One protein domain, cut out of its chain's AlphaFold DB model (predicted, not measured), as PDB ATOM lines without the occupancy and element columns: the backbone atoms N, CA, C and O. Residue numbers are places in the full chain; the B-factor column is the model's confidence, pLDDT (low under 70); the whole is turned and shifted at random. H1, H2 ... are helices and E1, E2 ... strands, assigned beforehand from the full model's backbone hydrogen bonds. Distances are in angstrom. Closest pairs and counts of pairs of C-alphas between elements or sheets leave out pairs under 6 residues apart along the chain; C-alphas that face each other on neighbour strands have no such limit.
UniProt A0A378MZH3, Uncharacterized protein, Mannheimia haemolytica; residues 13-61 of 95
ATOM      1  N   ILE A  13      14.513  39.418  93.571       93.75
ATOM      2  CA  ILE A  13      13.173  38.990  93.961       93.75
ATOM      3  C   ILE A  13      12.889  37.596  93.398       93.75
ATOM      4  O   ILE A  13      13.115  37.314  92.217       93.75
ATOM      5  N   CYS A  14      12.374  36.744  94.270       93.88
ATOM      6  CA  CYS A  14      11.817  35.440  93.963       93.88
ATOM      7  C   CYS A  14      10.382  35.370  94.483       93.88
ATOM      8  O   CYS A  14       9.912  36.267  95.185       93.88
ATOM      9  N   HIS A  15       9.691  34.299  94.124       93.38
ATOM     10  CA  HIS A  15       8.340  34.036  94.580       93.38
ATOM     11  C   HIS A  15       8.255  32.635  95.162       93.38
ATOM     12  O   HIS A  15       8.978  31.735  94.727       93.38
ATOM     13  N   ALA A  16       7.388  32.487  96.153       92.38
ATOM     14  CA  ALA A  16       7.114  31.223  96.796       92.38
ATOM     15  C   ALA A  16       6.617  30.179  95.795       92.38
ATOM     16  O   ALA A  16       5.914  30.498  94.833       92.38
ATOM     17  N   ASP A  17       6.989  28.927  96.040       88.31
ATOM     18  CA  ASP A  17       6.523  27.827  95.211       88.31
ATOM     19  C   ASP A  17       5.036  27.559  95.511       88.31
ATOM     20  O   ASP A  17       4.688  27.309  96.675       88.31
ATOM     21  N   PRO A  18       4.146  27.597  94.501       89.00
ATOM     22  CA  PRO A  18       2.727  27.305  94.693       89.00
ATOM     23  C   PRO A  18       2.459  25.873  95.183       89.00
ATOM     24  O   PRO A  18       1.342  25.577  95.606       89.00
ATOM     25  N   GLU A  19       3.447  24.972  95.144       89.06
ATOM     26  CA  GLU A  19       3.338  23.653  95.760       89.06
ATOM     27  C   GLU A  19       3.277  23.735  97.293       89.06
ATOM     28  O   GLU A  19       2.556  22.949  97.913       89.06
ATOM     29  N   TYR A  20       3.955  24.702  97.921       87.81
ATOM     30  CA  TYR A  20       4.061  24.792  99.384       87.81
ATOM     31  C   TYR A  20       3.145  25.838 100.016       87.81
ATOM     32  O   TYR A  20       2.823  25.710 101.195       87.81
ATOM     33  N   VAL A  21       2.696  26.840  99.257       89.19
ATOM     34  CA  VAL A  21       1.878  27.942  99.783       89.19
ATOM     35  C   VAL A  21       0.733  28.328  98.852       89.19
ATOM     36  O   VAL A  21       0.812  28.193  97.634       89.19
ATOM     37  N   LYS A  22      -0.348  28.855  99.436       88.31
ATOM     38  CA  LYS A  22      -1.535  29.302  98.690       88.31
ATOM     39  C   LYS A  22      -1.322  30.636  97.972       88.31
ATOM     40  O   LYS A  22      -1.889  30.853  96.900       88.31
ATOM     41  N   TYR A  23      -0.559  31.544  98.577       89.12
ATOM     42  CA  TYR A  23      -0.356  32.896  98.065       89.12
ATOM     43  C   TYR A  23       1.038  33.068  97.467       89.12
ATOM     44  O   TYR A  23       2.000  32.426  97.880       89.12
ATOM     45  N   ASN A  24       1.147  33.974  96.496       90.75
ATOM     46  CA  ASN A  24       2.385  34.243  95.769       90.75
ATOM     47  C   ASN A  24       3.336  35.154  96.567       90.75
ATOM     48  O   ASN A  24       3.631  36.279  96.149       90.75
ATOM     49  N   TYR A  25       3.770  34.693  97.740       93.69
ATOM     50  CA  TYR A  25       4.646  35.456  98.624       93.69
ATOM     51  C   TYR A  25       5.960  35.800  97.925       93.69
ATOM     52  O   TYR A  25       6.595  34.948  97.303       93.69
ATOM     53  N   ALA A  26       6.351  37.071  97.998       94.75
ATOM     54  CA  ALA A  26       7.643  37.511  97.497       94.75
ATOM     55  C   ALA A  26       8.743  37.142  98.496       94.75
ATOM     56  O   ALA A  26       8.530  37.138  99.706       94.75
ATOM     57  N   GLY A  27       9.930  36.878  97.973       95.00
ATOM     58  CA  GLY A  27      11.149  36.721  98.744       95.00
ATOM     59  C   GLY A  27      12.347  37.246  97.970       95.00
ATOM     60  O   GLY A  27      12.216  37.876  96.920       95.00
ATOM     61  N   LEU A  28      13.527  36.941  98.476       95.56
ATOM     62  CA  LEU A  28      14.817  37.157  97.854       95.56
ATOM     63  C   LEU A  28      15.522  35.812  97.673       95.56
ATOM     64  O   LEU A  28      15.456  34.923  98.524       95.56
ATOM     65  N   TRP A  29      16.217  35.674  96.550       95.88
ATOM     66  CA  TRP A  29      17.123  34.557  96.334       95.88
ATOM     67  C   TRP A  29      18.314  34.661  97.282       95.88
ATOM     68  O   TRP A  29      19.121  35.591  97.193       95.88
ATOM     69  N   GLU A  30      18.454  33.663  98.141       95.62
ATOM     70  CA  GLU A  30      19.613  33.461  99.001       95.62
ATOM     71  C   GLU A  30      20.399  32.229  98.565       95.62
ATOM     72  O   GLU A  30      19.927  31.420  97.764       95.62
ATOM     73  N   LYS A  31      21.632  32.111  99.062       95.62
ATOM     74  CA  LYS A  31      22.523  30.998  98.750       95.62
ATOM     75  C   LYS A  31      22.870  30.250 100.030       95.62
ATOM     76  O   LYS A  31      23.482  30.825 100.927       95.62
ATOM     77  N   GLY A  32      22.484  28.980 100.084       92.31
ATOM     78  CA  GLY A  32      22.806  28.067 101.174       92.31
ATOM     79  C   GLY A  32      24.306  27.797 101.283       92.31
ATOM     80  O   GLY A  32      25.095  28.112 100.385       92.31
ATOM     81  N   SER A  33      24.714  27.188 102.396       93.38
ATOM     82  CA  SER A  33      26.110  26.798 102.649       93.38
ATOM     83  C   SER A  33      26.623  25.729 101.675       93.38
ATOM     84  O   SER A  33      27.820  25.671 101.397       93.38
ATOM     85  N   ASP A  34      25.719  24.926 101.121       94.12
ATOM     86  CA  ASP A  34      25.946  23.947 100.053       94.12
ATOM     87  C   ASP A  34      26.061  24.589  98.655       94.12
ATOM     88  O   ASP A  34      26.428  23.935  97.679       94.12
ATOM     89  N   GLY A  35      25.788  25.891  98.557       91.50
ATOM     90  CA  GLY A  35      25.814  26.664  97.327       91.50
ATOM     91  C   GLY A  35      24.509  26.646  96.529       91.50
ATOM     92  O   GLY A  35      24.479  27.248  95.451       91.50
ATOM     93  N   THR A  36      23.454  26.015  97.045       93.00
ATOM     94  CA  THR A  36      22.131  25.961  96.415       93.00
ATOM     95  C   THR A  36      21.391  27.283  96.607       93.00
ATOM     96  O   THR A  36      21.491  27.921  97.656       93.00
ATOM     97  N   PHE A  37      20.654  27.722  95.583       93.50
ATOM     98  CA  PHE A  37      19.783  28.890  95.697       93.50
ATOM     99  C   PHE A  37      18.418  28.490  96.248       93.50
ATOM    100  O   PHE A  37      17.807  27.550  95.743       93.50
ATOM    101  N   PHE A  38      17.922  29.238  97.229       92.44
ATOM    102  CA  PHE A  38      16.573  29.077  97.768       92.44
ATOM    103  C   PHE A  38      15.879  30.437  97.883       92.44
ATOM    104  O   PHE A  38      16.533  31.477  97.989       92.44
ATOM    105  N   CYS A  39      14.550  30.431  97.810       94.31
ATOM    106  CA  CYS A  39      13.744  31.634  97.956       94.31
ATOM    107  C   CYS A  39      13.349  31.794  99.425       94.31
ATOM    108  O   CYS A  39      12.654  30.943  99.969       94.31
ATOM    109  N   ASN A  40      13.764  32.880 100.071       94.62
ATOM    110  CA  ASN A  40      13.567  33.094 101.509       94.62
ATOM    111  C   ASN A  40      12.161  33.649 101.871       94.62
ATOM    112  O   ASN A  40      12.014  34.393 102.843       94.62
ATOM    113  N   TYR A  41      11.134  33.313 101.077       94.81
ATOM    114  CA  TYR A  41       9.782  33.893 101.136       94.81
ATOM    115  C   TYR A  41       9.081  33.700 102.491       94.81
ATOM    116  O   TYR A  41       8.266  34.533 102.882       94.81
ATOM    117  N   GLN A  42       9.437  32.649 103.237       93.50
ATOM    118  CA  GLN A  42       8.863  32.316 104.547       93.50
ATOM    119  C   GLN A  42       9.046  33.421 105.595       93.50
ATOM    120  O   GLN A  42       8.203  33.566 106.471       93.50
ATOM    121  N   GLN A  43      10.093  34.251 105.499       91.62
ATOM    122  CA  GLN A  43      10.290  35.365 106.443       91.62
ATOM    123  C   GLN A  43       9.266  36.498 106.269       91.62
ATOM    124  O   GLN A  43       9.134  37.352 107.142       91.62
ATOM    125  N   PHE A  44       8.593  36.541 105.116       90.44
ATOM    126  CA  PHE A  44       7.582  37.541 104.780       90.44
ATOM    127  C   PHE A  44       6.159  37.005 104.982       90.44
ATOM    128  O   PHE A  44       5.193  37.695 104.659       90.44
ATOM    129  N   MET A  45       6.032  35.777 105.491       90.88
ATOM    130  CA  MET A  45       4.759  35.125 105.772       90.88
ATOM    131  C   MET A  45       4.346  35.313 107.238       90.88
ATOM    132  O   MET A  45       5.205  35.491 108.107       90.88
ATOM    133  N   PRO A  46       3.040  35.214 107.541       89.62
ATOM    134  CA  PRO A  46       2.578  34.999 108.906       89.62
ATOM    135  C   PRO A  46       3.229  33.749 109.511       89.62
ATOM    136  O   PRO A  46       3.400  32.742 108.825       89.62
ATOM    137  N   GLU A  47       3.562  33.789 110.803       87.88
ATOM    138  CA  GLU A  47       4.317  32.720 111.475       87.88
ATOM    139  C   GLU A  47       3.652  31.339 111.351       87.88
ATOM    140  O   GLU A  47       4.335  30.342 111.122       87.88
ATOM    141  N   VAL A  48       2.322  31.284 111.464       87.31
ATOM    142  CA  VAL A  48       1.538  30.045 111.333       87.31
ATOM    143  C   VAL A  48       1.697  29.447 109.934       87.31
ATOM    144  O   VAL A  48       2.092  28.291 109.799       87.31
ATOM    145  N   GLU A  49       1.498  30.252 108.889       88.06
ATOM    146  CA  GLU A  49       1.640  29.796 107.502       88.06
ATOM    147  C   GLU A  49       3.089  29.410 107.169       88.06
ATOM    148  O   GLU A  49       3.328  28.463 106.417       88.06
ATOM    149  N   ALA A  50       4.073  30.124 107.726       87.81
ATOM    150  CA  ALA A  50       5.486  29.809 107.533       87.81
ATOM    151  C   ALA A  50       5.834  28.433 108.123       87.81
ATOM    152  O   ALA A  50       6.520  27.639 107.479       87.81
ATOM    153  N   LYS A  51       5.319  28.124 109.322       86.31
ATOM    154  CA  LYS A  51       5.489  26.815 109.969       86.31
ATOM    155  C   LYS A  51       4.847  25.693 109.157       86.31
ATOM    156  O   LYS A  51       5.490  24.672 108.928       86.31
ATOM    157  N   GLU A  52       3.614  25.876 108.688       86.56
ATOM    158  CA  GLU A  52       2.934  24.882 107.845       86.56
ATOM    159  C   GLU A  52       3.667  24.644 106.518       86.56
ATOM    160  O   GLU A  52       3.845  23.500 106.096       86.56
ATOM    161  N   SER A  53       4.144  25.718 105.881       86.31
ATOM    162  CA  SER A  53       4.946  25.641 104.658       86.31
ATOM    163  C   SER A  53       6.226  24.829 104.872       86.31
ATOM    164  O   SER A  53       6.529  23.951 104.063       86.31
ATOM    165  N   LEU A  54       6.940  25.069 105.978       86.50
ATOM    166  CA  LEU A  54       8.149  24.324 106.334       86.50
ATOM    167  C   LEU A  54       7.855  22.841 106.578       86.50
ATOM    168  O   LEU A  54       8.554  21.996 106.027       86.50
ATOM    169  N   ARG A  55       6.785  22.510 107.315       86.00
ATOM    170  CA  ARG A  55       6.350  21.114 107.525       86.00
ATOM    171  C   ARG A  55       6.077  20.387 106.213       86.00
ATOM    172  O   ARG A  55       6.426  19.222 106.056       86.00
ATOM    173  N   LYS A  56       5.457  21.073 105.251       85.00
ATOM    174  CA  LYS A  56       5.150  20.496 103.940       85.00
ATOM    175  C   LYS A  56       6.397  20.296 103.077       85.00
ATOM    176  O   LYS A  56       6.460  19.337 102.312       85.00
ATOM    177  N   GLN A  57       7.361  21.209 103.175       84.62
ATOM    178  CA  GLN A  57       8.594  21.170 102.394       84.62
ATOM    179  C   GLN A  57       9.613  20.170 102.963       84.62
ATOM    180  O   GLN A  57      10.288  19.482 102.200       84.62
ATOM    181  N   GLU A  58       9.698  20.067 104.288       83.31
ATOM    182  CA  GLU A  58      10.665  19.239 105.012       83.31
ATOM    183  C   GLU A  58       9.966  18.396 106.099       83.31
ATOM    184  O   GLU A  58      10.166  18.626 107.295       83.31
ATOM    185  N   PRO A  59       9.156  17.390 105.715       75.94
ATOM    186  CA  PRO A  59       8.349  16.609 106.662       75.94
ATOM    187  C   PRO A  59       9.189  15.832 107.688       75.94
ATOM    188  O   PRO A  59       8.742  15.585 108.800       75.94
ATOM    189  N   GLU A  60      10.433  15.492 107.348       74.44
ATOM    190  CA  GLU A  60      11.367  14.764 108.222       74.44
ATOM    191  C   GLU A  60      11.920  15.625 109.379       74.44
ATOM    192  O   GLU A  60      12.564  15.108 110.291       74.44
ATOM    193  N   LEU A  61      11.716  16.950 109.349       65.94
ATOM    194  CA  LEU A  61      12.125  17.858 110.429       65.94
ATOM    195  C   LEU A  61      11.019  18.089 111.475       65.94
ATOM    196  O   LEU A  61      11.269  18.751 112.487       65.94
TER     197      LEU A  61
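Overview. This is residues 13 to 61 of the 95 residues of an uncharacterized protein of Mannheimia haemolytica (UniProt A0A378MZH3). A small three-stranded sheet, E1, E2 and E3, makes one part of this domain, and the short helix H1 links it to the helix H2, which lies beyond the sheet at one end of the whole. The turn of the E2 and E3 hairpin reaches out at the opposite end, while the loop of residues 16 to 25 swings out toward the end where H2 lies. The printed part has 49 residues, with three named strands followed by two named helices, in the order E1, E2, E3, H1, H2; its class is mixed, helices and strands. The sheet runs E1, E2, E3, all antiparallel, and is a meander, each strand the antiparallel neighbour of the one before. The whole is compact, with a radius of gyration of the C-alphas of 10.6 A, and rounded, with spans of 27 by 26 by 18 A.

Arrangement. Begin at E1, residues 13 to 15, an edge strand that forms a hairpin with E2, residues 26 to 31. Look there for N 14 and O 27, 2.9 A apart and within hydrogen-bond range. E2, the inner strand, forms a second hairpin with E3, residues 37 to 39, where N 30 and O 38 are 2.9 A apart, again within hydrogen-bond range. The pairing is staggered: residues 26 to 28 of E2 pair with E1, and residues 29 to 31 pair with E3. Next comes H1, residues 41 to 44, on the sheet at a height of 5.1 A but over none of its strands; its closest approach to E2 is at the C-alphas of Gly 27 and Tyr 41, 3.9 A apart. H2, residues 47 to 57, is not on the sheet and is apart from E1, E2 and E3. H1 and H2 only just touch, with 3 pairs of C-alphas within 8 A, the closest being those of Gln 42 and Ala 50 at 5.2 A. In H2 every O i to N i+4 pair is within hydrogen-bond range; H1 is too short for such a pair.

Along the chain. Find C-alpha 13 at (13.173, 38.990, 93.961), where E1 begins; it ends at His 15. E2 begins at C-alpha 26, at (7.643, 37.511, 97.497), and runs 16.3 A to Lys 31. E3 goes from Phe 37 to Cys 39, and H1 from Tyr 41 to Phe 44. H2 runs 15.3 A from Glu 47 to C-alpha 57 at (8.594, 21.170, 102.394).

Size, cuts and confidence. The C-alphas farthest apart are those of Gly 35 and Val 48, 28.2 A. The printed part has no cut. The link from E1 to E2 is short, the others are tight, and no link is long. The mean pLDDT of the printed part is 89.7, and residue 61 alone is under 70.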